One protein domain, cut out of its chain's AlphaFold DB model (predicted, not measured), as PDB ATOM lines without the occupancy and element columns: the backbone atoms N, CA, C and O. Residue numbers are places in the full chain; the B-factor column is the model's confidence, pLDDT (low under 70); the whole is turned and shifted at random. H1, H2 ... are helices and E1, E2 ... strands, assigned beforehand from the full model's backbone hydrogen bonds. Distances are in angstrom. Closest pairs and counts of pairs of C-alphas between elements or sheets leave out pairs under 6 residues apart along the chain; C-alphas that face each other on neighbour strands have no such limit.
ATOM      1  N   ALA A  24     219.457 290.354 264.240       92.19
ATOM      2  CA  ALA A  24     219.694 288.926 264.090       92.19
ATOM      3  C   ALA A  24     220.921 288.485 264.901       92.19
ATOM      4  O   ALA A  24     221.896 289.224 265.047       92.19
ATOM      5  N   LEU A  25     220.881 287.254 265.406       95.25
ATOM      6  CA  LEU A  25     222.029 286.581 266.005       95.25
ATOM      7  C   LEU A  25     222.554 285.547 265.011       95.25
ATOM      8  O   LEU A  25     221.896 284.542 264.757       95.25
ATOM      9  N   PHE A  26     223.729 285.785 264.442       95.44
ATOM     10  CA  PHE A  26     224.401 284.839 263.559       95.44
ATOM     11  C   PHE A  26     225.349 283.960 264.371       95.44
ATOM     12  O   PHE A  26     226.272 284.465 265.014       95.44
ATOM     13  N   VAL A  27     225.123 282.651 264.337       95.00
ATOM     14  CA  VAL A  27     225.929 281.662 265.044       95.00
ATOM     15  C   VAL A  27     226.584 280.732 264.033       95.00
ATOM     16  O   VAL A  27     225.914 280.152 263.176       95.00
ATOM     17  N   ASN A  28     227.902 280.597 264.125       93.44
ATOM     18  CA  ASN A  28     228.692 279.788 263.205       93.44
ATOM     19  C   ASN A  28     229.829 279.068 263.932       93.44
ATOM     20  O   ASN A  28     230.206 279.460 265.034       93.44
ATOM     21  N   ASP A  29     230.398 278.047 263.302       89.69
ATOM     22  CA  ASP A  29     231.654 277.436 263.740       89.69
ATOM     23  C   ASP A  29     232.866 278.175 263.178       89.69
ATOM     24  O   ASP A  29     232.834 278.682 262.054       89.69
ATOM     25  N   ILE A  30     233.967 278.171 263.934       88.62
ATOM     26  CA  ILE A  30     235.245 278.744 263.488       88.62
ATOM     27  C   ILE A  30     235.784 278.056 262.227       88.62
ATOM     28  O   ILE A  30     236.400 278.699 261.385       88.62
ATOM     29  N   GLU A  31     235.506 276.761 262.075       86.19
ATOM     30  CA  GLU A  31     235.939 275.955 260.930       86.19
ATOM     31  C   GLU A  31     235.059 276.172 259.686       86.19
ATOM     32  O   GLU A  31     235.442 275.801 258.577       86.19
ATOM     33  N   ASN A  32     233.883 276.792 259.836       88.25
ATOM     34  CA  ASN A  32     232.947 277.003 258.737       88.25
ATOM     35  C   ASN A  32     233.134 278.381 258.086       88.25
ATOM     36  O   ASN A  32     232.251 279.248 258.102       88.25
ATOM     37  N   GLU A  33     234.304 278.585 257.480       90.44
ATOM     38  CA  GLU A  33     234.620 279.819 256.753       90.44
ATOM     39  C   GLU A  33     233.681 280.047 255.560       90.44
ATOM     40  O   GLU A  33     233.371 281.190 255.218       90.44
ATOM     41  N   ILE A  34     233.183 278.968 254.944       90.12
ATOM     42  CA  ILE A  34     232.267 279.036 253.799       90.12
ATOM     43  C   ILE A  34     230.963 279.723 254.208       90.12
ATOM     44  O   ILE A  34     230.536 280.658 253.528       90.12
ATOM     45  N   ALA A  35     230.356 279.316 255.327       90.12
ATOM     46  CA  ALA A  35     229.143 279.959 255.821       90.12
ATOM     47  C   ALA A  35     229.388 281.417 256.218       90.12
ATOM     48  O   ALA A  35     228.568 282.277 255.897       90.12
ATOM     49  N   ASN A  36     230.529 281.718 256.845       91.62
ATOM     50  CA  ASN A  36     230.869 283.089 257.223       91.62
ATOM     51  C   ASN A  36     231.003 284.001 255.990       91.62
ATOM     52  O   ASN A  36     230.402 285.074 255.933       91.62
ATOM     53  N   ASN A  37     231.719 283.538 254.963       93.38
ATOM     54  CA  ASN A  37     231.900 284.264 253.708       93.38
ATOM     55  C   ASN A  37     230.577 284.429 252.948       93.38
ATOM     56  O   ASN A  37     230.287 285.508 252.430       93.38
ATOM     57  N   ALA A  38     229.755 283.378 252.893       92.38
ATOM     58  CA  ALA A  38     228.441 283.435 252.260       92.38
ATOM     59  C   ALA A  38     227.523 284.443 252.967       92.38
ATOM     60  O   ALA A  38     226.861 285.252 252.313       92.38
ATOM     61  N   PHE A  39     227.537 284.446 254.301       93.06
ATOM     62  CA  PHE A  39     226.778 285.392 255.106       93.06
ATOM     63  C   PHE A  39     227.248 286.840 254.887       93.06
ATOM     64  O   PHE A  39     226.424 287.738 254.723       93.06
ATOM     65  N   ASP A  40     228.558 287.073 254.781       93.25
ATOM     66  CA  ASP A  40     229.118 288.395 254.474       93.25
ATOM     67  C   ASP A  40     228.692 288.915 253.102       93.25
ATOM     68  O   ASP A  40     228.395 290.103 252.946       93.25
ATOM     69  N   VAL A  41     228.665 288.042 252.094       93.50
ATOM     70  CA  VAL A  41     228.193 288.400 250.753       93.50
ATOM     71  C   VAL A  41     226.707 288.751 250.789       93.50
ATOM     72  O   VAL A  41     226.320 289.774 250.222       93.50
ATOM     73  N   ALA A  42     225.890 287.965 251.494       90.81
ATOM     74  CA  ALA A  42     224.467 288.245 251.663       90.81
ATOM     75  C   ALA A  42     224.229 289.587 252.376       90.81
ATOM     76  O   ALA A  42     223.431 290.401 251.913       90.81
ATOM     77  N   LEU A  43     224.978 289.873 253.445       90.69
ATOM     78  CA  LEU A  43     224.875 291.138 254.173       90.69
ATOM     79  C   LEU A  43     225.279 292.333 253.297       90.69
ATOM     80  O   LEU A  43     224.568 293.334 253.250       90.69
ATOM     81  N   LYS A  44     226.376 292.213 252.538       90.69
ATOM     82  CA  LYS A  44     226.808 293.244 251.577       90.69
ATOM     83  C   LYS A  44     225.787 293.460 250.465       90.69
ATOM     84  O   LYS A  44     225.629 294.585 250.000       90.69
ATOM     85  N   TYR A  45     225.115 292.401 250.020       89.25
ATOM     86  CA  TYR A  45     224.042 292.507 249.039       89.25
ATOM     87  C   TYR A  45     222.865 293.305 249.609       89.25
ATOM     88  O   TYR A  45     222.417 294.248 248.966       89.25
ATOM     89  N   LEU A  46     222.417 293.003 250.831       87.50
ATOM     90  CA  LEU A  46     221.346 293.762 251.487       87.50
ATOM     91  C   LEU A  46     221.717 295.240 251.666       87.50
ATOM     92  O   LEU A  46     220.918 296.112 251.359       87.50
ATOM     93  N   GLN A  47     222.958 295.533 252.059       87.06
ATOM     94  CA  GLN A  47     223.438 296.910 252.238       87.06
ATOM     95  C   GLN A  47     223.516 297.723 250.936       87.06
ATOM     96  O   GLN A  47     223.437 298.948 250.971       87.06
ATOM     97  N   ARG A  48     223.722 297.068 249.786       88.19
ATOM     98  CA  ARG A  48     223.850 297.742 248.481       88.19
ATOM     99  C   ARG A  48     222.513 297.984 247.795       88.19
ATOM    100  O   ARG A  48     222.426 298.888 246.971       88.19
ATOM    101  N   ASN A  49     221.503 297.175 248.095       83.38
ATOM    102  CA  ASN A  49     220.192 297.290 247.472       83.38
ATOM    103  C   ASN A  49     219.306 298.214 248.307       83.38
ATOM    104  O   ASN A  49     218.612 297.764 249.214       83.38
ATOM    105  N   THR A  50     219.308 299.504 247.966       78.12
ATOM    106  CA  THR A  50     218.487 300.532 248.631       78.12
ATOM    107  C   THR A  50     216.983 300.313 248.473       78.12
ATOM    108  O   THR A  50     216.206 300.907 249.209       78.12
ATOM    109  N   ASP A  51     216.576 299.459 247.532       83.44
ATOM    110  CA  ASP A  51     215.175 299.078 247.322       83.44
ATOM    111  C   ASP A  51     214.653 298.137 248.424       83.44
ATOM    112  O   ASP A  51     213.448 297.919 248.542       83.44
ATOM    113  N   ILE A  52     215.553 297.567 249.232       78.94
ATOM    114  CA  ILE A  52     215.227 296.737 250.387       78.94
ATOM    115  C   ILE A  52     215.366 297.610 251.637       78.94
ATOM    116  O   ILE A  52     216.471 297.859 252.111       78.94
ATOM    117  N   ASP A  53     214.242 298.034 252.216       75.62
ATOM    118  CA  ASP A  53     214.195 298.871 253.433       75.62
ATOM    119  C   ASP A  53     214.536 298.096 254.730       75.62
ATOM    120  O   ASP A  53     214.094 298.406 255.834       75.62
ATOM    121  N   ILE A  54     215.305 297.013 254.609       75.56
ATOM    122  CA  ILE A  54     215.680 296.133 255.715       75.56
ATOM    123  C   ILE A  54     217.196 296.188 255.848       75.56
ATOM    124  O   ILE A  54     217.925 295.544 255.096       75.56
ATOM    125  N   GLN A  55     217.666 296.926 256.849       80.06
ATOM    126  CA  GLN A  55     219.057 296.882 257.289       80.06
ATOM    127  C   GLN A  55     219.147 296.002 258.540       80.06
ATOM    128  O   GLN A  55     218.741 296.445 259.618       80.06
ATOM    129  N   PRO A  56     219.598 294.742 258.416       81.81
ATOM    130  CA  PRO A  56     219.745 293.883 259.577       81.81
ATOM    131  C   PRO A  56     220.946 294.333 260.418       81.81
ATOM    132  O   PRO A  56     222.058 294.463 259.901       81.81
ATOM    133  N   ASP A  57     220.722 294.538 261.715       89.50
ATOM    134  CA  ASP A  57     221.799 294.617 262.704       89.50
ATOM    135  C   ASP A  57     222.124 293.175 263.108       89.50
ATOM    136  O   ASP A  57     221.229 292.408 263.464       89.50
ATOM    137  N   VAL A  58     223.377 292.748 262.956       92.25
ATOM    138  CA  VAL A  58     223.750 291.343 263.142       92.25
ATOM    139  C   VAL A  58     224.830 291.222 264.196       92.25
ATOM    140  O   VAL A  58     225.966 291.650 263.994       92.25
ATOM    141  N   THR A  59     224.500 290.522 265.276       94.62
ATOM    142  CA  THR A  59     225.465 290.121 266.299       94.62
ATOM    143  C   THR A  59     226.001 288.740 265.954       94.62
ATOM    144  O   THR A  59     225.223 287.836 265.652       94.62
ATOM    145  N   ARG A  60     227.324 288.556 265.990       94.06
ATOM    146  CA  ARG A  60     227.965 287.283 265.633       94.06
ATOM    147  C   ARG A  60     228.486 286.551 266.854       94.06
ATOM    148  O   ARG A  60     229.106 287.158 267.722       94.06
ATOM    149  N   VAL A  61     228.305 285.237 266.862       94.00
ATOM    150  CA  VAL A  61     228.930 284.324 267.819       94.00
ATOM    151  C   VAL A  61     229.601 283.209 267.036       94.00
ATOM    152  O   VAL A  61     228.973 282.557 266.207       94.00
ATOM    153  N   THR A  62     230.894 283.019 267.272       89.88
ATOM    154  CA  THR A  62     231.668 281.955 266.631       89.88
ATOM    155  C   THR A  62     232.033 280.915 267.675       89.88
ATOM    156  O   THR A  62     232.663 281.250 268.675       89.88
ATOM    157  N   GLY A  63     231.608 279.676 267.455       77.88
ATOM    158  CA  GLY A  63     231.918 278.546 268.315       77.88
ATOM    159  C   GLY A  63     233.266 277.937 267.988       77.88
ATOM    160  O   GLY A  63     233.618 277.766 266.822       77.88
ATOM    161  N   ASN A  64     234.014 277.609 269.037       75.38
ATOM    162  CA  ASN A  64     235.117 276.669 268.946       75.38
ATOM    163  C   ASN A  64     234.578 275.280 269.316       75.38
ATOM    164  O   ASN A  64     233.949 275.101 270.361       75.38
ATOM    165  N   SER A  65     234.788 274.316 268.427       66.75
ATOM    166  CA  SER A  65     233.989 273.098 268.275       66.75
ATOM    167  C   SER A  65     234.152 272.066 269.402       66.75
ATOM    168  O   SER A  65     233.402 271.087 269.463       66.75
ATOM    169  N   THR A  66     235.092 272.271 270.333       75.00
ATOM    170  CA  THR A  66     235.473 271.244 271.315       75.00
ATOM    171  C   THR A  66     234.826 271.364 272.696       75.00
ATOM    172  O   THR A  66     234.674 270.334 273.357       75.00
ATOM    173  N   ASP A  67     234.426 272.557 273.158       84.00
ATOM    174  CA  ASP A  67     233.852 272.740 274.505       84.00
ATOM    175  C   ASP A  67     232.437 273.340 274.468       84.00
ATOM    176  O   ASP A  67     232.227 274.534 274.256       84.00
ATOM    177  N   ALA A  68     231.449 272.483 274.749       87.00
ATOM    178  CA  ALA A  68     230.034 272.847 274.824       87.00
ATOM    179  C   ALA A  68     229.758 273.976 275.824       87.00
ATOM    180  O   ALA A  68     228.868 274.799 275.610       87.00
ATOM    181  N   ARG A  69     230.475 273.972 276.952       88.81
ATOM    182  CA  ARG A  69     230.224 274.888 278.060       88.81
ATOM    183  C   ARG A  69     230.747 276.270 277.732       88.81
ATOM    184  O   ARG A  69     230.029 277.241 277.933       88.81
ATOM    185  N   GLU A  70     231.975 276.344 277.232       89.75
ATOM    186  CA  GLU A  70     232.568 277.615 276.829       89.75
ATOM    187  C   GLU A  70     231.719 278.276 275.742       89.75
ATOM    188  O   GLU A  70     231.386 279.456 275.843       89.75
ATOM    189  N   PHE A  71     231.282 277.494 274.753       91.19
ATOM    190  CA  PHE A  71     230.439 278.007 273.685       91.19
ATOM    191  C   PHE A  71     229.066 278.483 274.184       91.19
ATOM    192  O   PHE A  71     228.602 279.558 273.797       91.19
ATOM    193  N   LEU A  72     228.430 277.738 275.094       92.12
ATOM    194  CA  LEU A  72     227.180 278.169 275.724       92.12
ATOM    195  C   LEU A  72     227.372 279.447 276.554       92.12
ATOM    196  O   LEU A  72     226.544 280.354 276.472       92.12
ATOM    197  N   ASP A  73     228.454 279.545 277.327       92.19
ATOM    198  CA  ASP A  73     228.765 280.729 278.132       92.19
ATOM    199  C   ASP A  73     228.977 281.963 277.231       92.19
ATOM    200  O   ASP A  73     228.484 283.049 277.548       92.19
ATOM    201  N   GLN A  74     229.624 281.800 276.070       92.81
ATOM    202  CA  GLN A  74     229.774 282.856 275.061       92.81
ATOM    203  C   GLN A  74     228.430 283.279 274.449       92.81
ATOM    204  O   GLN A  74     228.140 284.476 274.405       92.81
ATOM    205  N   LEU A  75     227.585 282.327 274.033       93.50
ATOM    206  CA  LEU A  75     226.235 282.611 273.523       93.50
ATOM    207  C   LEU A  75     225.401 283.380 274.551       93.50
ATOM    208  O   LEU A  75     224.793 284.402 274.235       93.50
ATOM    209  N   CYS A  76     225.412 282.916 275.799       94.19
ATOM    210  CA  CYS A  76     224.687 283.543 276.895       94.19
ATOM    211  C   CYS A  76     225.214 284.940 277.216       94.19
ATOM    212  O   CYS A  76     224.420 285.827 277.529       94.19
ATOM    213  N   LYS A  77     226.531 285.154 277.146       94.81
ATOM    214  CA  LYS A  77     227.132 286.476 277.327       94.81
ATOM    215  C   LYS A  77     226.647 287.436 276.245       94.81
ATOM    216  O   LYS A  77     226.022 288.433 276.572       94.81
ATOM    217  N   VAL A  78     226.838 287.078 274.976       94.81
ATOM    218  CA  VAL A  78     226.460 287.925 273.837       94.81
ATOM    219  C   VAL A  78     224.960 288.218 273.824       94.81
ATOM    220  O   VAL A  78     224.548 289.346 273.561       94.81
ATOM    221  N   TYR A  79     224.130 287.228 274.155       94.56
ATOM    222  CA  TYR A  79     222.691 287.427 274.280       94.56
ATOM    223  C   TYR A  79     222.332 288.380 275.425       94.56
ATOM    224  O   TYR A  79     221.523 289.279 275.224       94.56
ATOM    225  N   ASN A  80     222.942 288.234 276.605       94.69
ATOM    226  CA  ASN A  80     222.684 289.144 277.724       94.69
ATOM    227  C   ASN A  80     223.172 290.570 277.429       94.69
ATOM    228  O   ASN A  80     222.423 291.505 277.694       94.69
ATOM    229  N   ASP A  81     224.345 290.733 276.815       94.44
ATOM    230  CA  ASP A  81     224.857 292.039 276.376       94.44
ATOM    231  C   ASP A  81     223.855 292.695 275.403       94.44
ATOM    232  O   ASP A  81     223.459 293.849 275.564       94.44
ATOM    233  N   SER A  82     223.319 291.906 274.465       91.75
ATOM    234  CA  SER A  82     222.282 292.351 273.525       91.75
ATOM    235  C   SER A  82     220.980 292.770 274.231       91.75
ATOM    236  O   SER A  82     220.323 293.725 273.816       91.75
ATOM    237  N   LEU A  83     220.591 292.093 275.320       91.62
ATOM    238  CA  LEU A  83     219.432 292.485 276.130       91.62
ATOM    239  C   LEU A  83     219.666 293.804 276.876       91.62
ATOM    240  O   LEU A  83     218.755 294.632 276.945       91.62
ATOM    241  N   GLU A  84     220.862 294.005 277.429       93.31
ATOM    242  CA  GLU A  84     221.227 295.235 278.140       93.31
ATOM    243  C   GLU A  84     221.255 296.445 277.196       93.31
ATOM    244  O   GLU A  84     220.770 297.523 277.549       93.31
ATOM    245  N   GLU A  85     221.700 296.244 275.955       92.25
ATOM    246  CA  GLU A  85     221.681 297.251 274.889       92.25
ATOM    247  C   GLU A  85     220.287 297.496 274.282       92.25
ATOM    248  O   GLU A  85     220.133 298.358 273.415       92.25
ATOM    249  N   LYS A  86     219.251 296.774 274.734       90.88
ATOM    250  CA  LYS A  86     217.895 296.779 274.144       90.88
ATOM    251  C   LYS A  86     217.880 296.360 272.666       90.88
ATOM    252  O   LYS A  86     216.988 296.749 271.910       90.88
ATOM    253  N   LYS A  87     218.844 295.533 272.274       89.94
ATOM    254  CA  LYS A  87     219.009 294.931 270.949       89.94
ATOM    255  C   LYS A  87     218.779 293.422 271.015       89.94
ATOM    256  O   LYS A  87     219.613 292.631 270.598       89.94
ATOM    257  N   ALA A  88     217.655 292.996 271.589       90.31
ATOM    258  CA  ALA A  88     217.335 291.572 271.659       90.31
ATOM    259  C   ALA A  88     217.207 290.982 270.236       90.31
ATOM    260  O   ALA A  88     216.494 291.565 269.417       90.31
ATOM    261  N   PRO A  89     217.866 289.853 269.914       91.94
ATOM    262  CA  PRO A  89     217.759 289.256 268.589       91.94
ATOM    263  C   PRO A  89     216.358 288.685 268.356       91.94
ATOM    264  O   PRO A  89     215.828 287.945 269.183       91.94
ATOM    265  N   HIS A  90     215.780 288.994 267.198       90.12
ATOM    266  CA  HIS A  90     214.469 288.491 266.780       90.12
ATOM    267  C   HIS A  90     214.550 287.132 266.086       90.12
ATOM    268  O   HIS A  90     213.589 286.364 266.093       90.12
ATOM    269  N   VAL A  91     215.698 286.839 265.478       91.12
ATOM    270  CA  VAL A  91     215.960 285.588 264.774       91.12
ATOM    271  C   VAL A  91     217.390 285.136 265.029       91.12
ATOM    272  O   VAL A  91     218.312 285.953 265.098       91.12
ATOM    273  N   VAL A  92     217.573 283.826 265.154       93.25
ATOM    274  CA  VAL A  92     218.885 283.183 265.206       93.25
ATOM    275  C   VAL A  92     219.151 282.506 263.868       93.25
ATOM    276  O   VAL A  92     218.313 281.762 263.366       93.25
ATOM    277  N   ILE A  93     220.306 282.771 263.273       94.06
ATOM    278  CA  ILE A  93     220.776 282.131 262.045       94.06
ATOM    279  C   ILE A  93     221.907 281.196 262.449       94.06
ATOM    280  O   ILE A  93     222.998 281.649 262.782       94.06
ATOM    281  N   ASP A  94     221.620 279.901 262.462       92.88
ATOM    282  CA  ASP A  94     222.541 278.849 262.877       92.88
ATOM    283  C   ASP A  94     223.173 278.185 261.651       92.88
ATOM    284  O   ASP A  94     222.489 277.561 260.845       92.88
ATOM    285  N   THR A  95     224.489 278.314 261.520       92.75
ATOM    286  CA  THR A  95     225.300 277.698 260.455       92.75
ATOM    287  C   THR A  95     226.381 276.777 261.017       92.75
ATOM    288  O   THR A  95     227.334 276.426 260.322       92.75
ATOM    289  N   THR A  96     226.243 276.374 262.280       90.31
ATOM    290  CA  THR A  96     227.190 275.465 262.930       90.31
ATOM    291  C   THR A  96     227.296 274.132 262.192       90.31
ATOM    292  O   THR A  96     226.339 273.640 261.584       90.31
ATOM    293  N   ILE A  97     228.483 273.534 262.229       87.00
ATOM    294  CA  ILE A  97     228.693 272.192 261.690       87.00
ATOM    295  C   ILE A  97     228.078 271.194 262.682       87.00
ATOM    296  O   ILE A  97     228.003 271.447 263.889       87.00
ATOM    297  N   ALA A  98     227.590 270.053 262.188       83.69
ATOM    298  CA  ALA A  98     227.086 269.002 263.061       83.69
ATOM    299  C   ALA A  98     228.118 268.609 264.126       83.69
ATOM    300  O   ALA A  98     229.306 268.437 263.856       83.69
ATOM    301  N   GLY A  99     227.637 268.446 265.356       83.50
ATOM    302  CA  GLY A  99     228.482 268.187 266.509       83.50
ATOM    303  C   GLY A  99     228.000 268.941 267.738       83.50
ATOM    304  O   GLY A  99     226.830 269.305 267.861       83.50
ATOM    305  N   VAL A 100     228.925 269.160 268.669       87.19
ATOM    306  CA  VAL A 100     228.649 269.847 269.934       87.19
ATOM    307  C   VAL A 100     228.075 271.258 269.726       87.19
ATOM    308  O   VAL A 100     227.070 271.555 270.374       87.19
ATOM    309  N   PRO A 101     228.617 272.107 268.829       88.88
ATOM    310  CA  PRO A 101     228.096 273.459 268.619       88.88
ATOM    311  C   PRO A 101     226.632 273.469 268.175       88.88
ATOM    312  O   PRO A 101     225.814 274.142 268.799       88.88
ATOM    313  N   SER A 102     226.269 272.651 267.184       88.81
ATOM    314  CA  SER A 102     224.889 272.569 266.687       88.81
ATOM    315  C   SER A 102     223.893 272.144 267.767       88.81
ATOM    316  O   SER A 102     222.836 272.755 267.924       88.81
ATOM    317  N   GLU A 103     224.244 271.151 268.587       87.88
ATOM    318  CA  GLU A 103     223.382 270.717 269.690       87.88
ATOM    319  C   GLU A 103     223.236 271.792 270.778       87.88
ATOM    320  O   GLU A 103     222.150 271.969 271.333       87.88
ATOM    321  N   VAL A 104     224.299 272.559 271.051       91.56
ATOM    322  CA  VAL A 104     224.251 273.690 271.989       91.56
ATOM    323  C   VAL A 104     223.340 274.800 271.465       91.56
ATOM    324  O   VAL A 104     222.507 275.291 272.229       91.56
ATOM    325  N   VAL A 105     223.432 275.170 270.182       91.94
ATOM    326  CA  VAL A 105     222.579 276.218 269.589       91.94
ATOM    327  C   VAL A 105     221.115 275.794 269.561       91.94
ATOM    328  O   VAL A 105     220.248 276.573 269.965       91.94
ATOM    329  N   LYS A 106     220.816 274.553 269.158       89.50
ATOM    330  CA  LYS A 106     219.446 274.008 269.185       89.50
ATOM    331  C   LYS A 106     218.859 274.047 270.589       89.50
ATOM    332  O   LYS A 106     217.724 274.481 270.780       89.50
ATOM    333  N   ALA A 107     219.639 273.629 271.583       90.31
ATOM    334  CA  ALA A 107     219.204 273.671 272.967       90.31
ATOM    335  C   ALA A 107     218.960 275.130 273.401       90.31
ATOM    336  O   ALA A 107     217.879 275.449 273.896       90.31
ATOM    337  N   PHE A 108     219.934 276.019 273.195       93.00
ATOM    338  CA  PHE A 108     219.866 277.434 273.571       93.00
ATOM    339  C   PHE A 108     218.625 278.129 272.994       93.00
ATOM    340  O   PHE A 108     217.839 278.727 273.731       93.00
ATOM    341  N   THR A 109     218.410 277.992 271.688       92.31
ATOM    342  CA  THR A 109     217.280 278.605 270.979       92.31
ATOM    343  C   THR A 109     215.941 278.012 271.404       92.31
ATOM    344  O   THR A 109     214.996 278.763 271.648       92.31
ATOM    345  N   SER A 110     215.871 276.691 271.601       88.75
ATOM    346  CA  SER A 110     214.676 276.023 272.122       88.75
ATOM    347  C   SER A 110     214.332 276.463 273.545       88.75
ATOM    348  O   SER A 110     213.154 276.612 273.858       88.75
ATOM    349  N   ALA A 111     215.327 276.656 274.414       89.62
ATOM    350  CA  ALA A 111     215.104 277.063 275.800       89.62
ATOM    351  C   ALA A 111     214.613 278.513 275.910       89.62
ATOM    352  O   ALA A 111     213.839 278.835 276.810       89.62
ATOM    353  N   LEU A 112     215.052 279.378 274.994       90.50
ATOM    354  CA  LEU A 112     214.660 280.786 274.948       90.50
ATOM    355  C   LEU A 112     213.439 281.054 274.055       90.50
ATOM    356  O   LEU A 112     212.925 282.169 274.060       90.50
ATOM    357  N   GLY A 113     212.964 280.053 273.309       89.19
ATOM    358  CA  GLY A 113     211.854 280.209 272.368       89.19
ATOM    359  C   GLY A 113     212.185 281.135 271.194       89.19
ATOM    360  O   GLY A 113     211.292 281.808 270.681       89.19
ATOM    361  N   LEU A 114     213.458 281.203 270.793       88.69
ATOM    362  CA  LEU A 114     213.910 282.089 269.722       88.69
ATOM    363  C   LEU A 114     213.657 281.456 268.343       88.69
ATOM    364  O   LEU A 114     214.095 280.323 268.104       88.69
ATOM    365  N   PRO A 115     213.010 282.174 267.403       90.62
ATOM    366  CA  PRO A 115     212.908 281.737 266.016       90.62
ATOM    367  C   PRO A 115     214.300 281.478 265.438       90.62
ATOM    368  O   PRO A 115     215.170 282.344 265.502       90.62
ATOM    369  N   THR A 116     214.514 280.284 264.888       86.69
ATOM    370  CA  THR A 116     215.835 279.857 264.411       86.69
ATOM    371  C   THR A 116     215.763 279.358 262.978       86.69
ATOM    372  O   THR A 116     214.988 278.454 262.665       86.69
ATOM    373  N   LEU A 117     216.600 279.941 262.124       89.69
ATOM    374  CA  LEU A 117     216.909 279.467 260.785       89.69
ATOM    375  C   LEU A 117     218.186 278.636 260.881       89.69
ATOM    376  O   LEU A 117     219.272 279.197 261.013       89.69
ATOM    377  N   SER A 118     218.060 277.311 260.852       85.06
ATOM    378  CA  SER A 118     219.228 276.426 260.878       85.06
ATOM    379  C   SER A 118     219.578 275.975 259.462       85.06
ATOM    380  O   SER A 118     218.770 275.357 258.769       85.06
ATOM    381  N   ALA A 119     220.800 276.296 259.056       85.00
ATOM    382  CA  ALA A 119     221.510 275.751 257.909       85.00
ATOM    383  C   ALA A 119     222.709 274.916 258.392       85.00
ATOM    384  O   ALA A 119     223.749 274.865 257.733       85.00
ATOM    385  N   SER A 120     222.567 274.285 259.564       72.12
ATOM    386  CA  SER A 120     223.586 273.391 260.102       72.12
ATOM    387  C   SER A 120     223.842 272.234 259.135       72.12
ATOM    388  O   SER A 120     222.914 271.625 258.592       72.12
ATOM    389  N   HIS A 121     225.118 271.965 258.862       64.06
ATOM    390  CA  HIS A 121     225.516 270.929 257.915       64.06
ATOM    391  C   HIS A 121     225.774 269.613 258.656       64.06
ATOM    392  O   HIS A 121     226.709 269.520 259.453       64.06
ATOM    393  N   GLY A 122     224.938 268.605 258.395       55.50
ATOM    394  CA  GLY A 122     225.148 267.217 258.818       55.50
ATOM    395  C   GLY A 122     226.129 266.486 257.902       55.50
ATOM    396  O   GLY A 122     226.214 266.795 256.717       55.50
ATOM    397  N   GLN A 123     226.862 265.504 258.432       40.66
ATOM    398  CA  GLN A 123     227.643 264.582 257.599       40.66
ATOM    399  C   GLN A 123     226.713 263.760 256.684       40.66
ATOM    400  O   GLN A 123     225.554 263.513 257.031       40.66
ATOM    401  N   ASP A 124     227.222 263.298 255.535       38.94
ATOM    402  CA  ASP A 124     226.505 262.374 254.645       38.94
ATOM    403  C   ASP A 124     225.961 261.172 255.444       38.94
ATOM    404  O   ASP A 124     226.714 260.326 255.926       38.94
ATOM    405  N   GLY A 125     224.633 261.111 255.610       42.81
ATOM    406  CA  GLY A 125     223.939 260.076 256.389       42.81
ATOM    407  C   GLY A 125     223.107 260.571 257.581       42.81
ATOM    408  O   GLY A 125     222.322 259.787 258.119       42.81
ATOM    409  N   ASP A 126     223.195 261.854 257.950       40.94
ATOM    410  CA  ASP A 126     222.507 262.443 259.119       40.94
ATOM    411  C   ASP A 126     221.020 262.800 258.880       40.94
ATOM    412  O   ASP A 126     220.298 263.251 259.764       40.94
ATOM    413  N   LEU A 127     220.482 262.510 257.689       46.28
ATOM    414  CA  LEU A 127     219.053 262.692 257.373       46.28
ATOM    415  C   LEU A 127     218.120 261.707 258.107       46.28
ATOM    416  O   LEU A 127     216.913 261.700 257.871       46.28
ATOM    417  N   ARG A 128     218.654 260.831 258.965       45.34
ATOM    418  CA  ARG A 128     217.897 259.724 259.566       45.34
ATOM    419  C   ARG A 128     217.236 260.044 260.904       45.34
ATOM    420  O   ARG A 128     216.434 259.229 261.348       45.34
ATOM    421  N   ASN A 129     217.506 261.193 261.531       39.69
ATOM    422  CA  ASN A 129     216.999 261.452 262.884       39.69
ATOM    423  C   ASN A 129     216.479 262.881 263.147       39.69
ATOM    424  O   ASN A 129     216.483 263.333 264.290       39.69
ATOM    425  N   ASN A 130     215.935 263.564 262.132       42.91
ATOM    426  CA  ASN A 130     215.303 264.894 262.263       42.91
ATOM    427  C   ASN A 130     213.927 264.892 262.976       42.91
ATOM    428  O   ASN A 130     213.091 265.757 262.732       42.91
ATOM    429  N   HIS A 131     213.661 263.930 263.865       38.59
ATOM    430  CA  HIS A 131     212.384 263.838 264.586       38.59
ATOM    431  C   HIS A 131     212.348 264.563 265.939       38.59
ATOM    432  O   HIS A 131     211.312 264.542 266.603       38.59
ATOM    433  N   LEU A 132     213.423 265.242 266.347       34.41
ATOM    434  CA  LEU A 132     213.393 266.093 267.534       34.41
ATOM    435  C   LEU A 132     213.265 267.571 267.145       34.41
ATOM    436  O   LEU A 132     214.250 268.241 266.864       34.41
ATOM    437  N   PHE A 133     212.020 268.042 267.259       39.44
ATOM    438  CA  PHE A 133     211.590 269.437 267.403       39.44
ATOM    439  C   PHE A 133     211.458 270.274 266.115       39.44
ATOM    440  O   PHE A 133     212.164 270.036 265.139       39.44
ATOM    441  N   PRO A 134     210.491 271.219 266.070       33.03
ATOM    442  CA  PRO A 134     210.122 271.944 264.859       33.03
ATOM    443  C   PRO A 134     211.166 273.026 264.563       33.03
ATOM    444  O   PRO A 134     210.966 274.206 264.834       33.03
ATOM    445  N   SER A 135     212.310 272.621 264.027       36.47
ATOM    446  CA  SER A 135     213.230 273.540 263.374       36.47
ATOM    447  C   SER A 135     212.625 273.937 262.031       36.47
ATOM    448  O   SER A 135     212.289 273.079 261.212       36.47
ATOM    449  N   PHE A 136     212.484 275.240 261.790       36.12
ATOM    450  CA  PHE A 136     212.210 275.749 260.452       36.12
ATOM    451  C   PHE A 136     213.446 275.470 259.591       36.12
ATOM    452  O   PHE A 136     214.428 276.211 259.619       36.12
ATOM    453  N   ILE A 137     213.419 274.352 258.861       33.69
ATOM    454  CA  ILE A 137     214.434 274.030 257.859       33.69
ATOM    455  C   ILE A 137     214.205 274.971 256.685       33.69
ATOM    456  O   ILE A 137     213.304 274.759 255.872       33.69
ATOM    457  N   LEU A 138     215.030 276.010 256.590       33.94
ATOM    458  CA  LEU A 138     215.133 276.784 255.368       33.94
ATOM    459  C   LEU A 138     216.202 276.145 254.487       33.94
ATOM    460  O   LEU A 138     217.393 276.415 254.620       33.94
ATOM    461  N   ALA A 139     215.771 275.280 253.573       29.92
ATOM    462  CA  ALA A 139     216.636 274.799 252.509       29.92
ATOM    463  C   ALA A 139     216.882 275.947 251.514       29.92
ATOM    464  O   ALA A 139     216.145 276.106 250.542       29.92
ATOM    465  N   MET A 140     217.914 276.765 251.741       29.14
ATOM    466  CA  MET A 140     218.441 277.648 250.698       29.14
ATOM    467  C   MET A 140     219.260 276.808 249.714       29.14
ATOM    468  O   MET A 140     220.478 276.692 249.824       29.14
ATOM    469  N   MET A 141     218.585 276.183 248.749       25.22
ATOM    470  CA  MET A 141     219.271 275.614 247.592       25.22
ATOM    471  C   MET A 141     219.627 276.742 246.620       25.22
ATOM    472  O   MET A 141     218.784 277.196 245.847       25.22
ATOM    473  N   PHE A 142     220.886 277.175 246.621       29.89
ATOM    474  CA  PHE A 142     221.434 277.935 245.502       29.89
ATOM    475  C   PHE A 142     221.666 276.967 244.338       29.89
ATOM    476  O   PHE A 142     222.673 276.264 244.289       29.89
ATOM    477  N   LYS A 143     220.715 276.886 243.400       25.92
ATOM    478  CA  LYS A 143     220.972 276.228 242.116       25.92
ATOM    479  C   LYS A 143     221.663 277.223 241.195       25.92
ATOM    480  O   LYS A 143     221.014 278.072 240.592       25.92
ATOM    481  N   GLU A 144     222.979 277.103 241.078       27.70
ATOM    482  CA  GLU A 144     223.738 277.812 240.054       27.70
ATOM    483  C   GLU A 144     223.376 277.224 238.683       27.70
ATOM    484  O   GLU A 144     223.740 276.099 238.338       27.70
ATOM    485  N   PRO A 176     216.108 251.017 275.895       33.62
ATOM    486  CA  PRO A 176     216.365 251.728 277.156       33.62
ATOM    487  C   PRO A 176     217.817 252.195 277.357       33.62
ATOM    488  O   PRO A 176     218.057 253.132 278.115       33.62
ATOM    489  N   SER A 177     218.795 251.601 276.669       31.03
ATOM    490  CA  SER A 177     220.220 251.884 276.905       31.03
ATOM    491  C   SER A 177     220.686 253.221 276.310       31.03
ATOM    492  O   SER A 177     221.560 253.878 276.874       31.03
ATOM    493  N   TYR A 178     220.075 253.666 275.206       28.94
ATOM    494  CA  TYR A 178     220.401 254.943 274.555       28.94
ATOM    495  C   TYR A 178     219.694 256.145 275.205       28.94
ATOM    496  O   TYR A 178     220.208 257.265 275.153       28.94
ATOM    497  N   CYS A 179     218.572 255.916 275.898       28.61
ATOM    498  CA  CYS A 179     217.871 256.960 276.647       28.61
ATOM    499  C   CYS A 179     218.708 257.508 277.807       28.61
ATOM    500  O   CYS A 179     218.718 258.714 278.020       28.61
ATOM    501  N   VAL A 180     219.448 256.665 278.533       31.83
ATOM    502  CA  VAL A 180     220.182 257.119 279.727       31.83
ATOM    503  C   VAL A 180     221.310 258.087 279.344       31.83
ATOM    504  O   VAL A 180     221.423 259.161 279.923       31.83
ATOM    505  N   LEU A 181     222.096 257.788 278.308       31.73
ATOM    506  CA  LEU A 181     223.194 258.663 277.867       31.73
ATOM    507  C   LEU A 181     222.712 259.973 277.223       31.73
ATOM    508  O   LEU A 181     223.326 261.019 277.449       31.73
ATOM    509  N   SER A 182     221.610 259.935 276.466       29.67
ATOM    510  CA  SER A 182     221.000 261.137 275.881       29.67
ATOM    511  C   SER A 182     220.405 262.044 276.964       29.67
ATOM    512  O   SER A 182     220.707 263.237 277.007       29.67
ATOM    513  N   VAL A 183     219.682 261.467 277.931       32.72
ATOM    514  CA  VAL A 183     219.103 262.204 279.064       32.72
ATOM    515  C   VAL A 183     220.193 262.804 279.955       32.72
ATOM    516  O   VAL A 183     220.071 263.958 280.341       32.72
ATOM    517  N   TYR A 184     221.300 262.104 280.232       32.75
ATOM    518  CA  TYR A 184     222.389 262.663 281.050       32.75
ATOM    519  C   TYR A 184     223.166 263.792 280.356       32.75
ATOM    520  O   TYR A 184     223.567 264.755 281.021       32.75
ATOM    521  N   ARG A 185     223.370 263.719 279.030       36.66
ATOM    522  CA  ARG A 185     223.965 264.827 278.259       36.66
ATOM    523  C   ARG A 185     223.027 266.034 278.217       36.66
ATOM    524  O   ARG A 185     223.479 267.145 278.481       36.66
ATOM    525  N   GLN A 186     221.729 265.815 278.005       37.16
ATOM    526  CA  GLN A 186     220.729 266.886 278.030       37.16
ATOM    527  C   GLN A 186     220.539 267.489 279.430       37.16
ATOM    528  O   GLN A 186     220.409 268.702 279.554       37.16
ATOM    529  N   LEU A 187     220.615 266.695 280.501       36.62
ATOM    530  CA  LEU A 187     220.456 267.182 281.876       36.62
ATOM    531  C   LEU A 187     221.615 268.095 282.317       36.62
ATOM    532  O   LEU A 187     221.383 269.069 283.032       36.62
ATOM    533  N   ARG A 188     222.855 267.846 281.863       48.56
ATOM    534  CA  ARG A 188     223.981 268.775 282.104       48.56
ATOM    535  C   ARG A 188     223.802 270.102 281.373       48.56
ATOM    536  O   ARG A 188     224.081 271.142 281.966       48.56
ATOM    537  N   VAL A 189     223.322 270.070 280.129       44.69
ATOM    538  CA  VAL A 189     223.024 271.286 279.359       44.69
ATOM    539  C   VAL A 189     221.876 272.057 280.018       44.69
ATOM    540  O   VAL A 189     222.013 273.251 280.248       44.69
ATOM    541  N   LEU A 190     220.815 271.378 280.466       43.91
ATOM    542  CA  LEU A 190     219.695 271.990 281.197       43.91
ATOM    543  C   LEU A 190     220.120 272.639 282.529       43.91
ATOM    544  O   LEU A 190     219.660 273.728 282.871       43.91
ATOM    545  N   LEU A 191     221.036 272.016 283.279       52.34
ATOM    546  CA  LEU A 191     221.582 272.615 284.504       52.34
ATOM    547  C   LEU A 191     222.429 273.868 284.221       52.34
ATOM    548  O   LEU A 191     222.423 274.797 285.029       52.34
ATOM    549  N   GLN A 192     223.122 273.925 283.083       54.94
ATOM    550  CA  GLN A 192     223.863 275.118 282.657       54.94
ATOM    551  C   GLN A 192     222.941 276.201 282.082       54.94
ATOM    552  O   GLN A 192     223.122 277.382 282.377       54.94
ATOM    553  N   MET A 193     221.870 275.812 281.389       55.34
ATOM    554  CA  MET A 193     220.810 276.719 280.942       55.34
ATOM    555  C   MET A 193     220.123 277.434 282.094       55.34
ATOM    556  O   MET A 193     219.787 278.604 281.954       55.34
ATOM    557  N   ASN A 194     219.975 276.796 283.259       54.00
ATOM    558  CA  ASN A 194     219.441 277.473 284.440       54.00
ATOM    559  C   ASN A 194     220.284 278.690 284.861       54.00
ATOM    560  O   ASN A 194     219.718 279.655 285.371       54.00
ATOM    561  N   ARG A 195     221.606 278.707 284.613       60.12
ATOM    562  CA  ARG A 195     222.435 279.906 284.847       60.12
ATOM    563  C   ARG A 195     222.165 280.993 283.815       60.12
ATOM    564  O   ARG A 195     221.954 282.134 284.212       60.12
ATOM    565  N   CYS A 196     222.098 280.621 282.539       56.44
ATOM    566  CA  CYS A 196     221.761 281.529 281.443       56.44
ATOM    567  C   CYS A 196     220.368 282.156 281.644       56.44
ATOM    568  O   CYS A 196     220.205 283.369 281.624       56.44
ATOM    569  N   MET A 197     219.367 281.345 281.992       54.66
ATOM    570  CA  MET A 197     218.023 281.815 282.321       54.66
ATOM    571  C   MET A 197     217.956 282.615 283.624       54.66
ATOM    572  O   MET A 197     217.104 283.492 283.747       54.66
ATOM    573  N   SER A 198     218.800 282.332 284.620       54.47
ATOM    574  CA  SER A 198     218.835 283.107 285.867       54.47
ATOM    575  C   SER A 198     219.340 284.532 285.625       54.47
ATOM    576  O   SER A 198     218.779 285.484 286.179       54.47
ATOM    577  N   THR A 199     220.359 284.705 284.777       56.50
ATOM    578  CA  THR A 199     220.840 286.036 284.382       56.50
ATOM    579  C   THR A 199     219.824 286.741 283.492       56.50
ATOM    580  O   THR A 199     219.478 287.885 283.781       56.50
ATOM    581  N   THR A 200     219.208 286.039 282.536       53.72
ATOM    582  CA  THR A 200     218.133 286.596 281.699       53.72
ATOM    583  C   THR A 200     216.905 287.013 282.518       53.72
ATOM    584  O   THR A 200     216.385 288.104 282.323       53.72
ATOM    585  N   LYS A 201     216.460 286.221 283.506       51.59
ATOM    586  CA  LYS A 201     215.368 286.611 284.424       51.59
ATOM    587  C   LYS A 201     215.707 287.872 285.218       51.59
ATOM    588  O   LYS A 201     214.818 288.671 285.497       51.59
ATOM    589  N   THR A 202     216.973 288.048 285.584       56.94
ATOM    590  CA  THR A 202     217.441 289.239 286.304       56.94
ATOM    591  C   THR A 202     217.484 290.458 285.380       56.94
ATOM    592  O   THR A 202     217.018 291.526 285.771       56.94
ATOM    593  N   ALA A 203     217.951 290.294 284.139       52.56
ATOM    594  CA  ALA A 203     217.948 291.339 283.115       52.56
ATOM    595  C   ALA A 203     216.518 291.758 282.729       52.56
ATOM    596  O   ALA A 203     216.200 292.943 282.736       52.56
ATOM    597  N   ILE A 204     215.613 290.797 282.518       49.81
ATOM    598  CA  ILE A 204     214.192 291.055 282.243       49.81
ATOM    599  C   ILE A 204     213.525 291.775 283.422       49.81
ATOM    600  O   ILE A 204     212.799 292.741 283.212       49.81
ATOM    601  N   LYS A 205     213.800 291.378 284.673       53.50
ATOM    602  CA  LYS A 205     213.293 292.101 285.856       53.50
ATOM    603  C   LYS A 205     213.790 293.547 285.926       53.50
ATOM    604  O   LYS A 205     213.028 294.416 286.333       53.50
ATOM    605  N   ARG A 206     215.033 293.819 285.511       56.72
ATOM    606  CA  ARG A 206     215.569 295.189 285.420       56.72
ATOM    607  C   ARG A 206     214.906 295.993 284.301       56.72
ATOM    608  O   ARG A 206     214.608 297.164 284.502       56.72
TER     609      ARG A 206
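This is residues 24 to 144 and 176 to 206 of the 246 residues of the protein "Hypothetical protein" of Timema douglasi (UniProt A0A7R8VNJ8). A small parallel sheet is covered over one face by H2 and H3, and the long helix H4 packs on these two, away from the sheet; its residues 176 to 185 stick out. H1 only grazes the sheet. The printed part has 152 residues, with named elements in the order E1 H1 E2 H2 E3 H3 E4 H4, class mixed; the sheet runs E2 E1 E3 E4. It is compact, with a radius of gyration of the C-alphas of 16.5 A and spans of 55 by 46 by 26 A.

E1 is residues 24 to 29, with C-alpha 24 at (219.694, 288.926, 264.090). H1 is residues 33 to 48, 22.5 A long; E2 57 to 63, 19.8 A; H2 68 to 84, 24.3 A; E3 91 to 94, 9.6 A; H3 100 to 112, 18.5 A; E4 116 to 118, 6.0 A. H4, residues 176 to 206, is 44.2 A long, has a kink of 27 degrees near residue 194 and ends with C-alpha 206 at (215.569, 295.189, 285.420).

Within hydrogen-bond range are N 26 and O 59 between E1 and E2, N 27 and O 93 between E1 and E3, and N 117 and O 92 between E3 and E4, each 2.8 A. E1, H1, E2 and E3, H3, E4 are strand-helix-strand units, parallel neighbours with a helix between; E2, H2, E3 is split, with E1 between its strands; the crossovers are right-handed. H2 and H3 are on the same face, two layers with the sheet, at heights of 9.4 A and 9.2 A. H2 touches H3 with residues 68 to 72 alone, closest C-alphas Ala 68 and Val 100, 5.9 A, at a steep tilt of 38 degrees. H4 touches H2 with residues 192 to 203 alone, closest C-alphas Cys 196 and Cys 76, 5.8 A, and H3 with residues 189 to 193 alone, Met 193 and Phe 108, 7.5 A. In H1, H2 and H3 every O i to N i+4 pair is within range; in H4, 24 of 27.

Residues 145 to 175 are not printed; C-alphas 144 and 176 are 45.9 A apart. Of the links printed whole, none is long. Residues 119 to 144 hold no named element. Residue 65, residues 121 to 144 and residues 176 to 206 have pLDDT under 70.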